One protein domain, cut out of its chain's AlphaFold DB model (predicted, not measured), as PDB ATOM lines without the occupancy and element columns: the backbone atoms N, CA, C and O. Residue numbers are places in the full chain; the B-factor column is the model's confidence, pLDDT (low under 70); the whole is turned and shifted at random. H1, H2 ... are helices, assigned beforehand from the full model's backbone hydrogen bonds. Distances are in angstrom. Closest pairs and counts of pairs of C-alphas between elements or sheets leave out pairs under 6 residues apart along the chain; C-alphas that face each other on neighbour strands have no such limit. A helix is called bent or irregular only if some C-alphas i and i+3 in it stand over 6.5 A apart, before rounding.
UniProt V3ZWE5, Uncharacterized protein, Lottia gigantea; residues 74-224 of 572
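AT A GLANCE: This is residues 74 to 224 of the 572 residues of an uncharacterized protein of Lottia gigantea (UniProt V3ZWE5). Two helical lobes, one of H1 to H5 and the other of H6 to H8, are joined by one long link, residues 150 to 162. In the first lobe H1 and H5 run side by side in opposite ways with H4 loosely across both, and the short H2 and H3 are at the margins; in the second, H6 and H7 pack together and the long H8 meets the first residues of H6, while residues 218 to 224 stick out. The printed part has 151 residues with eight named helices, H1 to H8 in order, and no named strand; the class is all helix. The whole is loose, with a radius of gyration of the C-alphas of 18.6 A, and flat, spanning 58 by 45 by 23 A.

IN THESE COORDINATES: H1, residues 74 to 88, begins at C-alpha 74 (101.081, 245.053, 276.493) and is 21.2 A long. H2, residues 97 to 100, and H3, residues 106 to 109, have four residues each. H4 is residues 116 to 127, 16.4 A, and H5 is residues 136 to 149, 20.0 A, ending at C-alpha 149 (111.138, 233.866, 273.941). H6, residues 163 to 178, is 22.7 A long; it is irregular, with C-alphas 170 and 173 7.3 A apart, and has a kink of 42 degrees near residue 171. H7 is residues 184 to 196, 18.5 A. H8, residues 200 to 222, is the longest at 32.4 A and ends at C-alpha 222 (96.036, 213.523, 280.579).

HOW THE PARTS SIT: H1 touches H3, the closest C-alphas being those of Asn 82 and Val 109, 5.3 A apart. H1 and H4 are close but not clearly touching, about perpendicular at 90 degrees, with C-alphas 79 and 119 closest at 7.0 A. H1 and H5 are close but not clearly touching, at a shallow tilt of 23 degrees, opposite ways, with C-alphas 84 and 140 closest at 7.7 A. H2 and H5 only just touch, with 3 pairs of C-alphas within 8 A, the closest being 97 and 136 at 5.3 A. H3 touches residues 116 to 120 of H4, with C-alphas 106 and 116 closest at 5.8 A. H6 and H7 touch at a steep tilt of 53 degrees, opposite ways, with C-alphas 168 and 191 closest at 5.7 A. Residues 163 to 167 of H6 touch residues 203 to 210 of H8, with C-alphas 163 and 206 closest at 5.0 A. H1, H2, H3, H4 and H5 are each apart from H6, H7 and H8. Every O i to N i+4 pair is within hydrogen-bond range in H1, H4, H5 and H7, against 9 of 12 in H6 and 16 of 19 in H8; H2 and H3 are too short for such a pair.

THE WHOLE: The two C-alphas farthest apart, those of Asp 92 and Asp 200, are 58.5 A apart. The printed part has no cut, and the link H5 to H6 is long. The mean pLDDT of the printed part is 75.1, and 37 residues are under 70, among them residues 90 to 101, 156 to 162 and 213 to 224.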
ATOM      1  N   LYS A  74     100.818 243.638 276.182       80.31
ATOM      2  CA  LYS A  74     101.081 245.053 276.493       80.31
ATOM      3  C   LYS A  74     101.090 245.290 278.012       80.31
ATOM      4  O   LYS A  74     102.037 245.871 278.533       80.31
ATOM      5  N   HIS A  75     100.089 244.775 278.734       83.69
ATOM      6  CA  HIS A  75      99.974 244.957 280.188       83.69
ATOM      7  C   HIS A  75     101.079 244.248 280.988       83.69
ATOM      8  O   HIS A  75     101.534 244.788 281.991       83.69
ATOM      9  N   ILE A  76     101.548 243.065 280.568       82.81
ATOM     10  CA  ILE A  76     102.669 242.412 281.268       82.81
ATOM     11  C   ILE A  76     103.990 243.140 281.001       82.81
ATOM     12  O   ILE A  76     104.752 243.336 281.942       82.81
ATOM     13  N   ASN A  77     104.236 243.609 279.776       83.56
ATOM     14  CA  ASN A  77     105.434 244.398 279.483       83.56
ATOM     15  C   ASN A  77     105.434 245.729 280.257       83.56
ATOM     16  O   ASN A  77     106.464 246.106 280.808       83.56
ATOM     17  N   GLN A  78     104.278 246.390 280.400       86.00
ATOM     18  CA  GLN A  78     104.164 247.589 281.238       86.00
ATOM     19  C   GLN A  78     104.422 247.289 282.724       86.00
ATOM     20  O   GLN A  78     105.181 248.013 283.361       86.00
ATOM     21  N   LEU A  79     103.866 246.197 283.272       88.62
ATOM     22  CA  LEU A  79     104.159 245.771 284.648       88.62
ATOM     23  C   LEU A  79     105.655 245.501 284.853       88.62
ATOM     24  O   LEU A  79     106.199 245.866 285.889       88.62
ATOM     25  N   MET A  80     106.314 244.861 283.885       85.25
ATOM     26  CA  MET A  80     107.749 244.582 283.945       85.25
ATOM     27  C   MET A  80     108.569 245.875 283.960       85.25
ATOM     28  O   MET A  80     109.387 246.035 284.858       85.25
ATOM     29  N   ASN A  81     108.291 246.819 283.057       87.00
ATOM     30  CA  ASN A  81     108.990 248.107 283.003       87.00
ATOM     31  C   ASN A  81     108.777 248.933 284.287       87.00
ATOM     32  O   ASN A  81     109.743 249.408 284.879       87.00
ATOM     33  N   ASN A  82     107.535 249.030 284.779       86.81
ATOM     34  CA  ASN A  82     107.227 249.703 286.047       86.81
ATOM     35  C   ASN A  82     107.965 249.057 287.238       86.81
ATOM     36  O   ASN A  82     108.382 249.749 288.166       86.81
ATOM     37  N   MET A  83     108.138 247.731 287.220       84.38
ATOM     38  CA  MET A  83     108.921 247.021 288.233       84.38
ATOM     39  C   MET A  83     110.430 247.224 288.054       84.38
ATOM     40  O   MET A  83     111.117 247.338 289.060       84.38
ATOM     41  N   GLU A  84     110.951 247.325 286.827       83.25
ATOM     42  CA  GLU A  84     112.354 247.674 286.541       83.25
ATOM     43  C   GLU A  84     112.695 249.041 287.157       83.25
ATOM     44  O   GLU A  84     113.623 249.139 287.958       83.25
ATOM     45  N   GLU A  85     111.866 250.064 286.916       82.25
ATOM     46  CA  GLU A  85     112.015 251.388 287.536       82.25
ATOM     47  C   GLU A  85     111.886 251.351 289.069       82.25
ATOM     48  O   GLU A  85     112.697 251.956 289.775       82.25
ATOM     49  N   ALA A  86     110.900 250.627 289.611       81.31
ATOM     50  CA  ALA A  86     110.716 250.494 291.059       81.31
ATOM     51  C   ALA A  86     111.866 249.731 291.746       81.31
ATOM     52  O   ALA A  86     112.169 250.000 292.907       81.31
ATOM     53  N   ILE A  87     112.524 248.806 291.041       74.38
ATOM     54  CA  ILE A  87     113.735 248.119 291.505       74.38
ATOM     55  C   ILE A  87     114.926 249.085 291.471       74.38
ATOM     56  O   ILE A  87     115.607 249.225 292.484       74.38
ATOM     57  N   MET A  88     115.137 249.805 290.361       75.38
ATOM     58  CA  MET A  88     116.235 250.774 290.211       75.38
ATOM     59  C   MET A  88     116.182 251.906 291.250       75.38
ATOM     60  O   MET A  88     117.222 252.328 291.750       75.38
ATOM     61  N   LYS A  89     114.982 252.357 291.644       73.44
ATOM     62  CA  LYS A  89     114.767 253.346 292.722       73.44
ATOM     63  C   LYS A  89     115.167 252.862 294.130       73.44
ATOM     64  O   LYS A  89     115.223 253.676 295.048       73.44
ATOM     65  N   LEU A  90     115.405 251.561 294.332       66.56
ATOM     66  CA  LEU A  90     115.622 250.933 295.648       66.56
ATOM     67  C   LEU A  90     117.001 250.272 295.818       66.56
ATOM     68  O   LEU A  90     117.227 249.610 296.843       66.56
ATOM     69  N   ASP A  91     117.866 250.354 294.804       59.25
ATOM     70  CA  ASP A  91     118.834 249.284 294.567       59.25
ATOM     71  C   ASP A  91     120.120 249.325 295.411       59.25
ATOM     72  O   ASP A  91     120.669 250.372 295.743       59.25
ATOM     73  N   ASP A  92     120.587 248.114 295.716       54.91
ATOM     74  CA  ASP A  92     121.924 247.750 296.213       54.91
ATOM     75  C   ASP A  92     122.255 246.291 295.787       54.91
ATOM     76  O   ASP A  92     123.019 245.584 296.433       54.91
ATOM     77  N   GLY A  93     121.589 245.752 294.754       57.56
ATOM     78  CA  GLY A  93     121.755 244.405 294.179       57.56
ATOM     79  C   GLY A  93     121.423 243.201 295.082       57.56
ATOM     80  O   GLY A  93     121.196 242.092 294.596       57.56
ATOM     81  N   THR A  94     121.388 243.384 296.402       59.72
ATOM     82  CA  THR A  94     121.481 242.313 297.409       59.72
ATOM     83  C   THR A  94     120.138 241.767 297.900       59.72
ATOM     84  O   THR A  94     120.100 240.731 298.575       59.72
ATOM     85  N   ARG A  95     119.017 242.428 297.585       65.94
ATOM     86  CA  ARG A  95     117.691 242.057 298.107       65.94
ATOM     87  C   ARG A  95     117.160 240.771 297.460       65.94
ATOM     88  O   ARG A  95     117.334 240.515 296.269       65.94
ATOM     89  N   THR A  96     116.459 239.961 298.254       68.31
ATOM     90  CA  THR A  96     115.741 238.767 297.783       68.31
ATOM     91  C   THR A  96     114.344 239.132 297.277       68.31
ATOM     92  O   THR A  96     113.744 240.104 297.740       68.31
ATOM     93  N   CYS A  97     113.767 238.315 296.388       62.62
ATOM     94  CA  CYS A  97     112.424 238.558 295.836       62.62
ATOM     95  C   CYS A  97     111.334 238.705 296.922       62.62
ATOM     96  O   CYS A  97     110.442 239.536 296.793       62.62
ATOM     97  N   THR A  98     111.433 237.965 298.033       64.94
ATOM     98  CA  THR A  98     110.497 238.061 299.171       64.94
ATOM     99  C   THR A  98     110.746 239.260 300.091       64.94
ATOM    100  O   THR A  98     109.851 239.645 300.846       64.94
ATOM    101  N   GLY A  99     111.941 239.861 300.050       65.81
ATOM    102  CA  GLY A  99     112.216 241.157 300.673       65.81
ATOM    103  C   GLY A  99     111.709 242.323 299.820       65.81
ATOM    104  O   GLY A  99     111.180 243.293 300.359       65.81
ATOM    105  N   LEU A 100     111.808 242.198 298.492       69.69
ATOM    106  CA  LEU A 100     111.382 243.212 297.525       69.69
ATOM    107  C   LEU A 100     109.889 243.551 297.636       69.69
ATOM    108  O   LEU A 100     109.539 244.724 297.693       69.69
ATOM    109  N   GLU A 101     109.010 242.547 297.732       68.50
ATOM    110  CA  GLU A 101     107.549 242.757 297.789       68.50
ATOM    111  C   GLU A 101     107.073 243.620 298.972       68.50
ATOM    112  O   GLU A 101     105.944 244.117 298.945       68.50
ATOM    113  N   LYS A 102     107.915 243.777 300.004       70.75
ATOM    114  CA  LYS A 102     107.678 244.615 301.190       70.75
ATOM    115  C   LYS A 102     108.363 245.986 301.128       70.75
ATOM    116  O   LYS A 102     108.099 246.813 301.992       70.75
ATOM    117  N   ALA A 103     109.269 246.188 300.174       70.56
ATOM    118  CA  ALA A 103     110.061 247.408 300.012       70.56
ATOM    119  C   ALA A 103     109.635 248.245 298.795       70.56
ATOM    120  O   ALA A 103     109.876 249.446 298.779       70.56
ATOM    121  N   ILE A 104     109.004 247.624 297.793       80.50
ATOM    122  CA  ILE A 104     108.422 248.321 296.643       80.50
ATOM    123  C   ILE A 104     107.209 249.154 297.060       80.50
ATOM    124  O   ILE A 104     106.275 248.645 297.686       80.50
ATOM    125  N   ASN A 105     107.209 250.420 296.640       81.75
ATOM    126  CA  ASN A 105     106.026 251.265 296.660       81.75
ATOM    127  C   ASN A 105     105.085 250.854 295.517       81.75
ATOM    128  O   ASN A 105     105.244 251.271 294.370       81.75
ATOM    129  N   TRP A 106     104.110 249.997 295.817       82.75
ATOM    130  CA  TRP A 106     103.200 249.467 294.800       82.75
ATOM    131  C   TRP A 106     102.278 250.535 294.183       82.75
ATOM    132  O   TRP A 106     101.765 250.320 293.084       82.75
ATOM    133  N   ASP A 107     102.118 251.695 294.825       80.56
ATOM    134  CA  ASP A 107     101.384 252.835 294.268       80.56
ATOM    135  C   ASP A 107     102.123 253.559 293.129       80.56
ATOM    136  O   ASP A 107     101.479 254.270 292.361       80.56
ATOM    137  N   GLU A 108     103.430 253.334 292.962       81.25
ATOM    138  CA  GLU A 108     104.185 253.724 291.755       81.25
ATOM    139  C   GLU A 108     104.194 252.618 290.686       81.25
ATOM    140  O   GLU A 108     104.428 252.888 289.511       81.25
ATOM    141  N   VAL A 109     103.936 251.365 291.077       82.00
ATOM    142  CA  VAL A 109     103.928 250.209 290.164       82.00
ATOM    143  C   VAL A 109     102.593 250.059 289.437       82.00
ATOM    144  O   VAL A 109     102.584 249.621 288.285       82.00
ATOM    145  N   LYS A 110     101.471 250.392 290.089       84.75
ATOM    146  CA  LYS A 110     100.123 250.321 289.496       84.75
ATOM    147  C   LYS A 110     100.031 251.164 288.215       84.75
ATOM    148  O   LYS A 110     100.620 252.238 288.125       84.75
ATOM    149  N   PHE A 111      99.274 250.696 287.224       82.44
ATOM    150  CA  PHE A 111      99.112 251.398 285.948       82.44
ATOM    151  C   PHE A 111      97.744 251.134 285.316       82.44
ATOM    152  O   PHE A 111      97.164 250.052 285.452       82.44
ATOM    153  N   GLY A 112      97.244 252.130 284.580       77.19
ATOM    154  CA  GLY A 112      95.927 252.078 283.951       77.19
ATOM    155  C   GLY A 112      94.834 251.770 284.976       77.19
ATOM    156  O   GLY A 112      94.658 252.506 285.941       77.19
ATOM    157  N   ARG A 113      94.123 250.658 284.764       62.84
ATOM    158  CA  ARG A 113      93.024 250.194 285.626       62.84
ATOM    159  C   ARG A 113      93.407 249.138 286.668       62.84
ATOM    160  O   ARG A 113      92.538 248.725 287.425       62.84
ATOM    161  N   PHE A 114      94.641 248.631 286.665       75.50
ATOM    162  CA  PHE A 114      95.006 247.527 287.554       75.50
ATOM    163  C   PHE A 114      95.258 248.038 288.969       75.50
ATOM    164  O   PHE A 114      96.086 248.925 289.190       75.50
ATOM    165  N   SER A 115      94.561 247.445 289.933       80.31
ATOM    166  CA  SER A 115      94.779 247.718 291.347       80.31
ATOM    167  C   SER A 115      96.179 247.283 291.802       80.31
ATOM    168  O   SER A 115      96.817 246.397 291.222       80.31
ATOM    169  N   VAL A 116      96.637 247.857 292.921       79.00
ATOM    170  CA  VAL A 116      97.847 247.415 293.641       79.00
ATOM    171  C   VAL A 116      97.821 245.902 293.905       79.00
ATOM    172  O   VAL A 116      98.841 245.225 293.752       79.00
ATOM    173  N   TYR A 117      96.649 245.360 294.249       75.31
ATOM    174  CA  TYR A 117      96.440 243.930 294.459       75.31
ATOM    175  C   TYR A 117      96.693 243.112 293.185       75.31
ATOM    176  O   TYR A 117      97.424 242.123 293.224       75.31
ATOM    177  N   GLU A 118      96.163 243.534 292.038       75.19
ATOM    178  CA  GLU A 118      96.286 242.793 290.779       75.19
ATOM    179  C   GLU A 118      97.696 242.837 290.193       75.19
ATOM    180  O   GLU A 118      98.195 241.802 289.746       75.19
ATOM    181  N   CYS A 119      98.372 243.989 290.248       84.38
ATOM    182  CA  CYS A 119      99.787 244.092 289.882       84.38
ATOM    183  C   CYS A 119     100.644 243.145 290.737       84.38
ATOM    184  O   CYS A 119     101.465 242.395 290.203       84.38
ATOM    185  N   LYS A 120     100.390 243.094 292.050       83.06
ATOM    186  CA  LYS A 120     101.072 242.186 292.983       83.06
ATOM    187  C   LYS A 120     100.738 240.712 292.728       83.06
ATOM    188  O   LYS A 120     101.633 239.867 292.737       83.06
ATOM    189  N   MET A 121      99.482 240.388 292.426       77.94
ATOM    190  CA  MET A 121      99.048 239.030 292.078       77.94
ATOM    191  C   MET A 121      99.627 238.550 290.743       77.94
ATOM    192  O   MET A 121     100.022 237.384 290.629       77.94
ATOM    193  N   MET A 122      99.740 239.428 289.742       82.94
ATOM    194  CA  MET A 122     100.414 239.108 288.484       82.94
ATOM    195  C   MET A 122     101.925 238.948 288.691       82.94
ATOM    196  O   MET A 122     102.496 237.969 288.213       82.94
ATOM    197  N   TRP A 123     102.567 239.810 289.483       85.56
ATOM    198  CA  TRP A 123     103.979 239.655 289.847       85.56
ATOM    199  C   TRP A 123     104.261 238.326 290.560       85.56
ATOM    200  O   TRP A 123     105.163 237.581 290.175       85.56
ATOM    201  N   HIS A 124     103.428 237.947 291.530       80.38
ATOM    202  CA  HIS A 124     103.536 236.664 292.225       80.38
ATOM    203  C   HIS A 124     103.292 235.458 291.288       80.38
ATOM    204  O   HIS A 124     103.881 234.383 291.452       80.38
ATOM    205  N   ARG A 125     102.461 235.630 290.253       79.56
ATOM    206  CA  ARG A 125     102.242 234.646 289.180       79.56
ATOM    207  C   ARG A 125     103.432 234.544 288.216       79.56
ATOM    208  O   ARG A 125     103.685 233.446 287.719       79.56
ATOM    209  N   ILE A 126     104.169 235.632 287.984       83.50
ATOM    210  CA  ILE A 126     105.451 235.637 287.259       83.50
ATOM    211  C   ILE A 126     106.513 234.913 288.106       83.50
ATOM    212  O   ILE A 126     107.113 233.947 287.630       83.50
ATOM    213  N   GLN A 127     106.640 235.249 289.397       81.25
ATOM    214  CA  GLN A 127     107.540 234.570 290.347       81.25
ATOM    215  C   GLN A 127     107.329 233.056 290.441       81.25
ATOM    216  O   GLN A 127     108.292 232.299 290.519       81.25
ATOM    217  N   LYS A 128     106.074 232.594 290.430       77.19
ATOM    218  CA  LYS A 128     105.737 231.160 290.464       77.19
ATOM    219  C   LYS A 128     106.035 230.416 289.154       77.19
ATOM    220  O   LYS A 128     105.982 229.188 289.153       77.19
ATOM    221  N   LYS A 129     106.293 231.130 288.054       76.31
ATOM    222  CA  LYS A 129     106.502 230.570 286.708       76.31
ATOM    223  C   LYS A 129     107.963 230.570 286.255       76.31
ATOM    224  O   LYS A 129     108.354 229.660 285.529       76.31
ATOM    225  N   VAL A 130     108.758 231.554 286.669       80.38
ATOM    226  CA  VAL A 130     110.215 231.569 286.451       80.38
ATOM    227  C   VAL A 130     110.896 230.661 287.489       80.38
ATOM    228  O   VAL A 130     110.353 230.405 288.566       80.38
ATOM    229  N   LYS A 131     112.081 230.127 287.175       67.19
ATOM    230  CA  LYS A 131     112.878 229.351 288.144       67.19
ATOM    231  C   LYS A 131     113.344 230.265 289.293       67.19
ATOM    232  O   LYS A 131     113.432 231.479 289.142       67.19
ATOM    233  N   ARG A 132     113.623 229.696 290.471       63.06
ATOM    234  CA  ARG A 132     114.035 230.485 291.647       63.06
ATOM    235  C   ARG A 132     115.467 231.004 291.489       63.06
ATOM    236  O   ARG A 132     116.406 230.219 291.578       63.06
ATOM    237  N   HIS A 133     115.598 232.315 291.323       70.12
ATOM    238  CA  HIS A 133     116.863 233.051 291.357       70.12
ATOM    239  C   HIS A 133     117.171 233.586 292.764       70.12
ATOM    240  O   HIS A 133     116.297 233.584 293.638       70.12
ATOM    241  N   ARG A 134     118.425 233.987 293.016       62.72
ATOM    242  CA  ARG A 134     118.884 234.407 294.350       62.72
ATOM    243  C   ARG A 134     118.630 235.891 294.605       62.72
ATOM    244  O   ARG A 134     118.202 236.247 295.704       62.72
ATOM    245  N   THR A 135     118.882 236.721 293.601       75.94
ATOM    246  CA  THR A 135     118.675 238.176 293.632       75.94
ATOM    247  C   THR A 135     117.469 238.586 292.789       75.94
ATOM    248  O   THR A 135     116.965 237.824 291.958       75.94
ATOM    249  N   VAL A 136     116.989 239.808 293.015       71.94
ATOM    250  CA  VAL A 136     115.898 240.414 292.239       71.94
ATOM    251  C   VAL A 136     116.302 240.663 290.784       71.94
ATOM    252  O   VAL A 136     115.508 240.397 289.884       71.94
ATOM    253  N   SER A 137     117.533 241.105 290.534       72.62
ATOM    254  CA  SER A 137     118.013 241.451 289.189       72.62
ATOM    255  C   SER A 137     118.238 240.207 288.316       72.62
ATOM    256  O   SER A 137     117.865 240.203 287.145       72.62
ATOM    257  N   GLU A 138     118.742 239.103 288.892       80.38
ATOM    258  CA  GLU A 138     118.732 237.783 288.234       80.38
ATOM    259  C   GLU A 138     117.308 237.361 287.841       80.38
ATOM    260  O   GLU A 138     117.071 236.923 286.716       80.38
ATOM    261  N   PHE A 139     116.360 237.487 288.778       83.81
ATOM    262  CA  PHE A 139     114.965 237.111 288.566       83.81
ATOM    263  C   PHE A 139     114.309 237.942 287.455       83.81
ATOM    264  O   PHE A 139     113.632 237.381 286.593       83.81
ATOM    265  N   TYR A 140     114.528 239.257 287.461       82.44
ATOM    266  CA  TYR A 140     113.968 240.167 286.472       82.44
ATOM    267  C   TYR A 140     114.485 239.857 285.062       82.44
ATOM    268  O   TYR A 140     113.690 239.662 284.144       82.44
ATOM    269  N   ASN A 141     115.804 239.695 284.907       81.94
ATOM    270  CA  ASN A 141     116.415 239.357 283.621       81.94
ATOM    271  C   ASN A 141     115.948 237.987 283.099       81.94
ATOM    272  O   ASN A 141     115.657 237.849 281.911       81.94
ATOM    273  N   ALA A 142     115.786 236.992 283.979       82.31
ATOM    274  CA  ALA A 142     115.211 235.697 283.611       82.31
ATOM    275  C   ALA A 142     113.726 235.795 283.206       82.31
ATOM    276  O   ALA A 142     113.290 235.109 282.282       82.31
ATOM    277  N   ALA A 143     112.936 236.657 283.855       83.50
ATOM    278  CA  ALA A 143     111.542 236.906 283.483       83.50
ATOM    279  C   ALA A 143     111.418 237.646 282.135       83.50
ATOM    280  O   ALA A 143     110.540 237.306 281.341       83.50
ATOM    281  N   LYS A 144     112.321 238.599 281.860       83.25
ATOM    282  CA  LYS A 144     112.429 239.349 280.596       83.25
ATOM    283  C   LYS A 144     112.797 238.410 279.439       83.25
ATOM    284  O   LYS A 144     112.019 238.286 278.502       83.25
ATOM    285  N   GLN A 145     113.836 237.584 279.605       84.12
ATOM    286  CA  GLN A 145     114.215 236.544 278.637       84.12
ATOM    287  C   GLN A 145     113.069 235.563 278.312       84.12
ATOM    288  O   GLN A 145     112.920 235.136 277.168       84.12
ATOM    289  N   VAL A 146     112.239 235.205 279.300       82.31
ATOM    290  CA  VAL A 146     111.064 234.338 279.088       82.31
ATOM    291  C   VAL A 146     109.937 235.055 278.326       82.31
ATOM    292  O   VAL A 146     109.214 234.398 277.580       82.31
ATOM    293  N   LEU A 147     109.791 236.379 278.460       82.88
ATOM    294  CA  LEU A 147     108.880 237.175 277.624       82.88
ATOM    295  C   LEU A 147     109.394 237.323 276.191       82.88
ATOM    296  O   LEU A 147     108.598 237.206 275.265       82.88
ATOM    297  N   ASP A 148     110.698 237.522 276.002       80.06
ATOM    298  CA  ASP A 148     111.308 237.651 274.673       80.06
ATOM    299  C   ASP A 148     111.191 236.344 273.867       80.06
ATOM    300  O   ASP A 148     110.909 236.362 272.669       80.06
ATOM    301  N   GLN A 149     111.345 235.193 274.535       78.38
ATOM    302  CA  GLN A 149     111.138 233.866 273.941       78.38
ATOM    303  C   GLN A 149     109.654 233.529 273.722       78.38
ATOM    304  O   GLN A 149     109.309 232.842 272.759       78.38
ATOM    305  N   ASP A 150     108.769 233.969 274.619       77.50
ATOM    306  CA  ASP A 150     107.336 233.680 274.560       77.50
ATOM    307  C   ASP A 150     106.498 234.797 275.218       77.50
ATOM    308  O   ASP A 150     106.130 234.708 276.400       77.50
ATOM    309  N   PRO A 151     106.067 235.808 274.438       77.38
ATOM    310  CA  PRO A 151     105.319 236.951 274.963       77.38
ATOM    311  C   PRO A 151     103.973 236.590 275.612       77.38
ATOM    312  O   PRO A 151     103.353 237.417 276.279       77.38
ATOM    313  N   LYS A 152     103.476 235.355 275.429       73.31
ATOM    314  CA  LYS A 152     102.217 234.875 276.022       73.31
ATOM    315  C   LYS A 152     102.428 233.897 277.182       73.31
ATOM    316  O   LYS A 152     101.434 233.476 277.781       73.31
ATOM    317  N   PHE A 153     103.670 233.572 277.557       77.00
ATOM    318  CA  PHE A 153     104.004 232.550 278.557       77.00
ATOM    319  C   PHE A 153     103.243 232.717 279.878       77.00
ATOM    320  O   PHE A 153     102.616 231.780 280.389       77.00
ATOM    321  N   PHE A 154     103.238 233.929 280.435       74.50
ATOM    322  CA  PHE A 154     102.601 234.228 281.720       74.50
ATOM    323  C   PHE A 154     101.063 234.223 281.629       74.50
ATOM    324  O   PHE A 154     100.393 233.686 282.529       74.50
ATOM    325  N   ILE A 155     100.520 234.674 280.493       71.56
ATOM    326  CA  ILE A 155      99.083 234.801 280.199       71.56
ATOM    327  C   ILE A 155      98.431 233.452 279.868       71.56
ATOM    328  O   ILE A 155      97.300 233.241 280.287       71.56
ATOM    329  N   ARG A 156      99.135 232.509 279.214       62.94
ATOM    330  CA  ARG A 156      98.592 231.278 278.576       62.94
ATOM    331  C   ARG A 156      97.603 230.424 279.396       62.94
ATOM    332  O   ARG A 156      96.815 229.700 278.805       62.94
ATOM    333  N   ASN A 157      97.606 230.538 280.728       52.19
ATOM    334  CA  ASN A 157      96.660 229.862 281.631       52.19
ATOM    335  C   ASN A 157      95.789 230.851 282.440       52.19
ATOM    336  O   ASN A 157      95.546 230.634 283.632       52.19
ATOM    337  N   GLN A 158      95.413 232.011 281.894       59.41
ATOM    338  CA  GLN A 158      94.258 232.748 282.419       59.41
ATOM    339  C   GLN A 158      93.011 231.918 282.098       59.41
ATOM    340  O   GLN A 158      92.876 231.419 280.983       59.41
ATOM    341  N   LYS A 159      92.150 231.700 283.095       53.22
ATOM    342  CA  LYS A 159      90.942 230.885 282.935       53.22
ATOM    343  C   LYS A 159      90.005 231.586 281.951       53.22
ATOM    344  O   LYS A 159      89.477 232.633 282.295       53.22
ATOM    345  N   ARG A 160      89.850 231.021 280.752       54.09
ATOM    346  CA  ARG A 160      88.871 231.427 279.737       54.09
ATOM    347  C   ARG A 160      88.358 230.164 279.056       54.09
ATOM    348  O   ARG A 160      89.148 229.333 278.603       54.09
ATOM    349  N   TYR A 161      87.046 229.992 279.059       56.66
ATOM    350  CA  TYR A 161      86.339 228.776 278.688       56.66
ATOM    351  C   TYR A 161      85.049 229.047 277.902       56.66
ATOM    352  O   TYR A 161      84.637 228.155 277.153       56.66
ATOM    353  N   THR A 162      84.391 230.203 278.036       69.00
ATOM    354  CA  THR A 162      83.200 230.542 277.233       69.00
ATOM    355  C   THR A 162      83.598 231.047 275.845       69.00
ATOM    356  O   THR A 162      84.764 231.345 275.570       69.00
ATOM    357  N   ALA A 163      82.639 231.071 274.920       77.31
ATOM    358  CA  ALA A 163      82.862 231.644 273.598       77.31
ATOM    359  C   ALA A 163      82.866 233.186 273.648       77.31
ATOM    360  O   ALA A 163      83.643 233.803 272.915       77.31
ATOM    361  N   GLU A 164      82.100 233.791 274.569       78.62
ATOM    362  CA  GLU A 164      82.136 235.236 274.839       78.62
ATOM    363  C   GLU A 164      83.527 235.691 275.295       78.62
ATOM    364  O   GLU A 164      84.076 236.628 274.727       78.62
ATOM    365  N   GLU A 165      84.143 235.011 276.271       75.44
ATOM    366  CA  GLU A 165      85.467 235.374 276.808       75.44
ATOM    367  C   GLU A 165      86.547 235.411 275.710       75.44
ATOM    368  O   GLU A 165      87.435 236.266 275.729       75.44
ATOM    369  N   LEU A 166      86.445 234.513 274.721       77.06
ATOM    370  CA  LEU A 166      87.337 234.444 273.557       77.06
ATOM    371  C   LEU A 166      87.015 235.491 272.476       77.06
ATOM    372  O   LEU A 166      87.900 235.852 271.695       77.06
ATOM    373  N   TYR A 167      85.772 235.974 272.403       82.94
ATOM    374  CA  TYR A 167      85.395 237.109 271.558       82.94
ATOM    375  C   TYR A 167      85.870 238.427 272.174       82.94
ATOM    376  O   TYR A 167      86.563 239.191 271.501       82.94
ATOM    377  N   VAL A 168      85.564 238.646 273.459       80.19
ATOM    378  CA  VAL A 168      86.000 239.813 274.235       80.19
ATOM    379  C   VAL A 168      87.521 239.917 274.184       80.19
ATOM    380  O   VAL A 168      88.020 240.967 273.803       80.19
ATOM    381  N   GLU A 169      88.275 238.835 274.430       74.19
ATOM    382  CA  GLU A 169      89.744 238.845 274.298       74.19
ATOM    383  C   GLU A 169      90.225 239.409 272.962       74.19
ATOM    384  O   GLU A 169      91.162 240.201 272.927       74.19
ATOM    385  N   LYS A 170      89.600 238.986 271.858       81.50
ATOM    386  CA  LYS A 170      90.037 239.373 270.519       81.50
ATOM    387  C   LYS A 170      89.612 240.799 270.139       81.50
ATOM    388  O   LYS A 170      90.168 241.345 269.190       81.50
ATOM    389  N   LYS A 171      88.619 241.381 270.815       83.75
ATOM    390  CA  LYS A 171      88.056 242.691 270.456       83.75
ATOM    391  C   LYS A 171      88.169 243.772 271.523       83.75
ATOM    392  O   LYS A 171      87.822 244.906 271.224       83.75
ATOM    393  N   LEU A 172      88.698 243.453 272.701       78.44
ATOM    394  CA  LEU A 172      88.929 244.415 273.772       78.44
ATOM    395  C   LEU A 172      89.943 245.488 273.350       78.44
ATOM    396  O   LEU A 172      89.585 246.661 273.346       78.44
ATOM    397  N   ASP A 173      91.142 245.090 272.916       73.06
ATOM    398  CA  ASP A 173      92.204 246.022 272.500       73.06
ATOM    399  C   ASP A 173      91.735 246.918 271.330       73.06
ATOM    400  O   ASP A 173      91.723 248.139 271.469       73.06
ATOM    401  N   ASP A 174      91.219 246.318 270.244       80.62
ATOM    402  CA  ASP A 174      90.611 247.023 269.099       80.62
ATOM    403  C   ASP A 174      89.532 248.049 269.508       80.62
ATOM    404  O   ASP A 174      89.353 249.066 268.840       80.62
ATOM    405  N   PHE A 175      88.747 247.759 270.553       80.31
ATOM    406  CA  PHE A 175      87.626 248.601 270.974       80.31
ATOM    407  C   PHE A 175      88.062 249.745 271.896       80.31
ATOM    408  O   PHE A 175      87.500 250.833 271.790       80.31
ATOM    409  N   ILE A 176      89.073 249.534 272.744       76.50
ATOM    410  CA  ILE A 176      89.671 250.586 273.586       76.50
ATOM    411  C   ILE A 176      90.449 251.577 272.718       76.50
ATOM    412  O   ILE A 176      90.312 252.783 272.892       76.50
ATOM    413  N   GLU A 177      91.223 251.084 271.747       79.38
ATOM    414  CA  GLU A 177      91.963 251.937 270.806       79.38
ATOM    415  C   GLU A 177      91.021 252.787 269.933       79.38
ATOM    416  O   GLU A 177      91.395 253.876 269.506       79.38
ATOM    417  N   ALA A 178      89.777 252.333 269.728       80.56
ATOM    418  CA  ALA A 178      88.720 253.096 269.066       80.56
ATOM    419  C   ALA A 178      87.884 253.992 270.010       80.56
ATOM    420  O   ALA A 178      87.238 254.919 269.525       80.56
ATOM    421  N   ASN A 179      87.866 253.732 271.325       76.56
ATOM    422  CA  ASN A 179      87.056 254.466 272.312       76.56
ATOM    423  C   ASN A 179      87.857 254.701 273.617       76.56
ATOM    424  O   ASN A 179      87.567 254.061 274.633       76.56
ATOM    425  N   PRO A 180      88.862 255.602 273.625       75.25
ATOM    426  CA  PRO A 180      89.761 255.773 274.775       75.25
ATOM    427  C   PRO A 180      89.071 256.272 276.054       75.25
ATOM    428  O   PRO A 180      89.530 255.974 277.153       75.25
ATOM    429  N   GLU A 181      87.963 257.003 275.905       76.31
ATOM    430  CA  GLU A 181      87.147 257.536 277.006       76.31
ATOM    431  C   GLU A 181      86.282 256.463 277.698       76.31
ATOM    432  O   GLU A 181      85.820 256.677 278.816       76.31
ATOM    433  N   THR A 182      86.028 255.310 277.062       73.19
ATOM    434  CA  THR A 182      85.093 254.302 277.592       73.19
ATOM    435  C   THR A 182      85.740 253.480 278.717       73.19
ATOM    436  O   THR A 182      86.708 252.752 278.467       73.19
ATOM    437  N   PRO A 183      85.188 253.486 279.951       75.94
ATOM    438  CA  PRO A 183      85.671 252.651 281.046       75.94
ATOM    439  C   PRO A 183      85.744 251.175 280.653       75.94
ATOM    440  O   PRO A 183      84.787 250.585 280.152       75.94
ATOM    441  N   MET A 184      86.881 250.529 280.916       59.72
ATOM    442  CA  MET A 184      87.172 249.214 280.333       59.72
ATOM    443  C   MET A 184      86.305 248.055 280.889       59.72
ATOM    444  O   MET A 184      86.361 246.945 280.365       59.72
ATOM    445  N   GLN A 185      85.504 248.291 281.935       64.25
ATOM    446  CA  GLN A 185      84.410 247.400 282.355       64.25
ATOM    447  C   GLN A 185      83.207 247.523 281.404       64.25
ATOM    448  O   GLN A 185      82.772 246.512 280.852       64.25
ATOM    449  N   GLN A 186      82.752 248.749 281.113       74.75
ATOM    450  CA  GLN A 186      81.699 249.022 280.123       74.75
ATOM    451  C   GLN A 186      82.106 248.513 278.734       74.75
ATOM    452  O   GLN A 186      81.315 247.852 278.074       74.75
ATOM    453  N   ALA A 187      83.374 248.677 278.342       76.81
ATOM    454  CA  ALA A 187      83.916 248.083 277.116       76.81
ATOM    455  C   ALA A 187      83.764 246.548 277.056       76.81
ATOM    456  O   ALA A 187      83.435 245.996 276.007       76.81
ATOM    457  N   ILE A 188      83.998 245.842 278.169       74.50
ATOM    458  CA  ILE A 188      83.831 244.382 278.253       74.50
ATOM    459  C   ILE A 188      82.348 244.001 278.179       74.50
ATOM    460  O   ILE A 188      82.004 243.037 277.499       74.50
ATOM    461  N   GLU A 189      81.475 244.748 278.850       79.38
ATOM    462  CA  GLU A 189      80.031 244.508 278.875       79.38
ATOM    463  C   GLU A 189      79.378 244.783 277.514       79.38
ATOM    464  O   GLU A 189      78.702 243.916 276.962       79.38
ATOM    465  N   GLU A 190      79.710 245.907 276.878       81.81
ATOM    466  CA  GLU A 190      79.368 246.189 275.486       81.81
ATOM    467  C   GLU A 190      79.869 245.097 274.530       81.81
ATOM    468  O   GLU A 190      79.173 244.752 273.577       81.81
ATOM    469  N   LEU A 191      81.067 244.538 274.746       83.81
ATOM    470  CA  LEU A 191      81.588 243.448 273.916       83.81
ATOM    471  C   LEU A 191      80.879 242.107 274.164       83.81
ATOM    472  O   LEU A 191      80.789 241.316 273.224       83.81
ATOM    473  N   LYS A 192      80.315 241.862 275.356       82.88
ATOM    474  CA  LYS A 192      79.383 240.741 275.587       82.88
ATOM    475  C   LYS A 192      78.077 240.961 274.822       82.88
ATOM    476  O   LYS A 192      77.697 240.105 274.030       82.88
ATOM    477  N   VAL A 193      77.462 242.141 274.931       85.75
ATOM    478  CA  VAL A 193      76.236 242.489 274.182       85.75
ATOM    479  C   VAL A 193      76.468 242.421 272.661       85.75
ATOM    480  O   VAL A 193      75.623 241.928 271.912       85.75
ATOM    481  N   LYS A 194      77.649 242.825 272.173       84.62
ATOM    482  CA  LYS A 194      78.057 242.681 270.758       84.62
ATOM    483  C   LYS A 194      78.343 241.226 270.353       84.62
ATOM    484  O   LYS A 194      78.281 240.924 269.162       84.62
ATOM    485  N   TYR A 195      78.619 240.322 271.299       83.56
ATOM    486  CA  TYR A 195      78.674 238.875 271.061       83.56
ATOM    487  C   TYR A 195      77.272 238.241 271.019       83.56
ATOM    488  O   TYR A 195      76.983 237.444 270.126       83.56
ATOM    489  N   GLU A 196      76.373 238.628 271.923       84.06
ATOM    490  CA  GLU A 196      74.971 238.182 271.933       84.06
ATOM    491  C   GLU A 196      74.242 238.572 270.639       84.06
ATOM    492  O   GLU A 196      73.540 237.750 270.046       84.06
ATOM    493  N   ASN A 197      74.503 239.779 270.129       83.06
ATOM    494  CA  ASN A 197      73.981 240.281 268.853       83.06
ATOM    495  C   ASN A 197      74.816 239.857 267.621       83.06
ATOM    496  O   ASN A 197      74.570 240.312 266.502       83.06
ATOM    497  N   LEU A 198      75.817 238.988 267.789       84.69
ATOM    498  CA  LEU A 198      76.625 238.475 266.684       84.69
ATOM    499  C   LEU A 198      75.857 237.379 265.923       84.69
ATOM    500  O   LEU A 198      75.196 236.537 266.529       84.69
ATOM    501  N   SER A 199      75.970 237.342 264.592       83.31
ATOM    502  CA  SER A 199      75.297 236.309 263.789       83.31
ATOM    503  C   SER A 199      75.824 234.902 264.086       83.31
ATOM    504  O   SER A 199      77.005 234.718 264.393       83.31
ATOM    505  N   ASP A 200      74.975 233.884 263.948       79.12
ATOM    506  CA  ASP A 200      75.263 232.525 264.442       79.12
ATOM    507  C   ASP A 200      76.481 231.894 263.753       79.12
ATOM    508  O   ASP A 200      77.335 231.287 264.395       79.12
ATOM    509  N   LYS A 201      76.667 232.174 262.456       81.56
ATOM    510  CA  LYS A 201      77.869 231.796 261.684       81.56
ATOM    511  C   LYS A 201      79.171 232.408 262.236       81.56
ATOM    512  O   LYS A 201      80.260 231.916 261.938       81.56
ATOM    513  N   ARG A 202      79.088 233.489 263.022       80.31
ATOM    514  CA  ARG A 202      80.212 234.065 263.777       80.31
ATOM    515  C   ARG A 202      80.294 233.504 265.201       80.31
ATOM    516  O   ARG A 202      81.411 233.176 265.593       80.31
ATOM    517  N   LYS A 203      79.179 233.339 265.932       83.62
ATOM    518  CA  LYS A 203      79.137 232.698 267.271       83.62
ATOM    519  C   LYS A 203      79.740 231.291 267.249       83.62
ATOM    520  O   LYS A 203      80.739 231.044 267.925       83.62
ATOM    521  N   ALA A 204      79.286 230.455 266.313       83.31
ATOM    522  CA  ALA A 204      79.772 229.091 266.114       83.31
ATOM    523  C   ALA A 204      81.301 229.020 265.937       83.31
ATOM    524  O   ALA A 204      81.945 228.093 266.418       83.31
ATOM    525  N   LYS A 205      81.922 230.040 265.324       85.12
ATOM    526  CA  LYS A 205      83.383 230.134 265.123       85.12
ATOM    527  C   LYS A 205      84.170 230.485 266.398       85.12
ATOM    528  O   LYS A 205      85.398 230.357 266.415       85.12
ATOM    529  N   TYR A 206      83.504 230.947 267.455       81.94
ATOM    530  CA  TYR A 206      84.068 231.086 268.803       81.94
ATOM    531  C   TYR A 206      83.697 229.896 269.700       81.94
ATOM    532  O   TYR A 206      84.507 229.510 270.539       81.94
ATOM    533  N   GLU A 207      82.565 229.233 269.470       82.75
ATOM    534  CA  GLU A 207      82.164 228.002 270.173       82.75
ATOM    535  C   GLU A 207      82.984 226.777 269.732       82.75
ATOM    536  O   GLU A 207      83.452 226.003 270.570       82.75
ATOM    537  N   GLU A 208      83.286 226.653 268.438       83.62
ATOM    538  CA  GLU A 208      84.273 225.714 267.886       83.62
ATOM    539  C   GLU A 208      85.643 225.905 268.563       83.62
ATOM    540  O   GLU A 208      86.310 224.947 268.952       83.62
ATOM    541  N   LYS A 209      86.047 227.160 268.798       79.06
ATOM    542  CA  LYS A 209      87.304 227.479 269.490       79.06
ATOM    543  C   LYS A 209      87.232 227.213 270.987       79.06
ATOM    544  O   LYS A 209      88.185 226.665 271.527       79.06
ATOM    545  N   SER A 210      86.124 227.542 271.649       77.69
ATOM    546  CA  SER A 210      85.873 227.205 273.055       77.69
ATOM    547  C   SER A 210      85.957 225.692 273.265       77.69
ATOM    548  O   SER A 210      86.675 225.229 274.150       77.69
ATOM    549  N   THR A 211      85.303 224.902 272.412       76.88
ATOM    550  CA  THR A 211      85.335 223.435 272.483       76.88
ATOM    551  C   THR A 211      86.703 222.861 272.104       76.88
ATOM    552  O   THR A 211      87.162 221.935 272.769       76.88
ATOM    553  N   ALA A 212      87.421 223.438 271.133       75.31
ATOM    554  CA  ALA A 212      88.805 223.065 270.828       75.31
ATOM    555  C   ALA A 212      89.786 223.408 271.969       75.31
ATOM    556  O   ALA A 212      90.677 222.615 272.268       75.31
ATOM    557  N   VAL A 213      89.616 224.549 272.648       67.94
ATOM    558  CA  VAL A 213      90.396 224.934 273.837       67.94
ATOM    559  C   VAL A 213      90.072 224.010 275.010       67.94
ATOM    560  O   VAL A 213      90.997 223.470 275.611       67.94
ATOM    561  N   LYS A 214      88.792 223.721 275.279       65.81
ATOM    562  CA  LYS A 214      88.361 222.721 276.275       65.81
ATOM    563  C   LYS A 214      88.997 221.350 275.997       65.81
ATOM    564  O   LYS A 214      89.623 220.795 276.895       65.81
ATOM    565  N   LYS A 215      88.948 220.857 274.750       66.75
ATOM    566  CA  LYS A 215      89.600 219.602 274.315       66.75
ATOM    567  C   LYS A 215      91.130 219.631 274.455       66.75
ATOM    568  O   LYS A 215      91.728 218.627 274.833       66.75
ATOM    569  N   LYS A 216      91.791 220.767 274.197       61.34
ATOM    570  CA  LYS A 216      93.237 220.920 274.451       61.34
ATOM    571  C   LYS A 216      93.565 220.946 275.945       61.34
ATOM    572  O   LYS A 216      94.594 220.409 276.338       61.34
ATOM    573  N   ILE A 217      92.695 221.512 276.780       55.34
ATOM    574  CA  ILE A 217      92.886 221.559 278.234       55.34
ATOM    575  C   ILE A 217      92.672 220.174 278.857       55.34
ATOM    576  O   ILE A 217      93.505 219.768 279.667       55.34
ATOM    577  N   THR A 218      91.661 219.406 278.432       52.53
ATOM    578  CA  THR A 218      91.509 218.004 278.861       52.53
ATOM    579  C   THR A 218      92.691 217.150 278.400       52.53
ATOM    580  O   THR A 218      93.253 216.429 279.222       52.53
ATOM    581  N   LYS A 219      93.183 217.309 277.162       50.94
ATOM    582  CA  LYS A 219      94.389 216.590 276.703       50.94
ATOM    583  C   LYS A 219      95.680 217.041 277.420       50.94
ATOM    584  O   LYS A 219      96.517 216.223 277.765       50.94
ATOM    585  N   SER A 220      95.807 218.312 277.812       46.09
ATOM    586  CA  SER A 220      96.881 218.744 278.735       46.09
ATOM    587  C   SER A 220      96.688 218.272 280.186       46.09
ATOM    588  O   SER A 220      97.561 218.475 281.029       46.09
ATOM    589  N   SER A 221      95.533 217.677 280.504       48.41
ATOM    590  CA  SER A 221      95.256 217.090 281.812       48.41
ATOM    591  C   SER A 221      95.565 215.594 281.870       48.41
ATOM    592  O   SER A 221      95.967 215.154 282.942       48.41
ATOM    593  N   SER A 222      95.485 214.877 280.739       47.50
ATOM    594  CA  SER A 222      96.036 213.523 280.579       47.50
ATOM    595  C   SER A 222      97.563 213.538 280.475       47.50
ATOM    596  O   SER A 222      98.215 212.754 281.145       47.50
ATOM    597  N   ASN A 223      98.168 214.509 279.773       54.50
ATOM    598  CA  ASN A 223      99.634 214.679 279.720       54.50
ATOM    599  C   ASN A 223     100.253 215.243 281.030       54.50
ATOM    600  O   ASN A 223     101.286 215.919 281.006       54.50
ATOM    601  N   LYS A 224      99.639 214.968 282.187       63.91
ATOM    602  CA  LYS A 224     100.229 215.164 283.515       63.91
ATOM    603  C   LYS A 224     100.828 213.839 283.969       63.91
ATOM    604  O   LYS A 224     100.138 212.832 283.949       63.91
TER     605      LYS A 224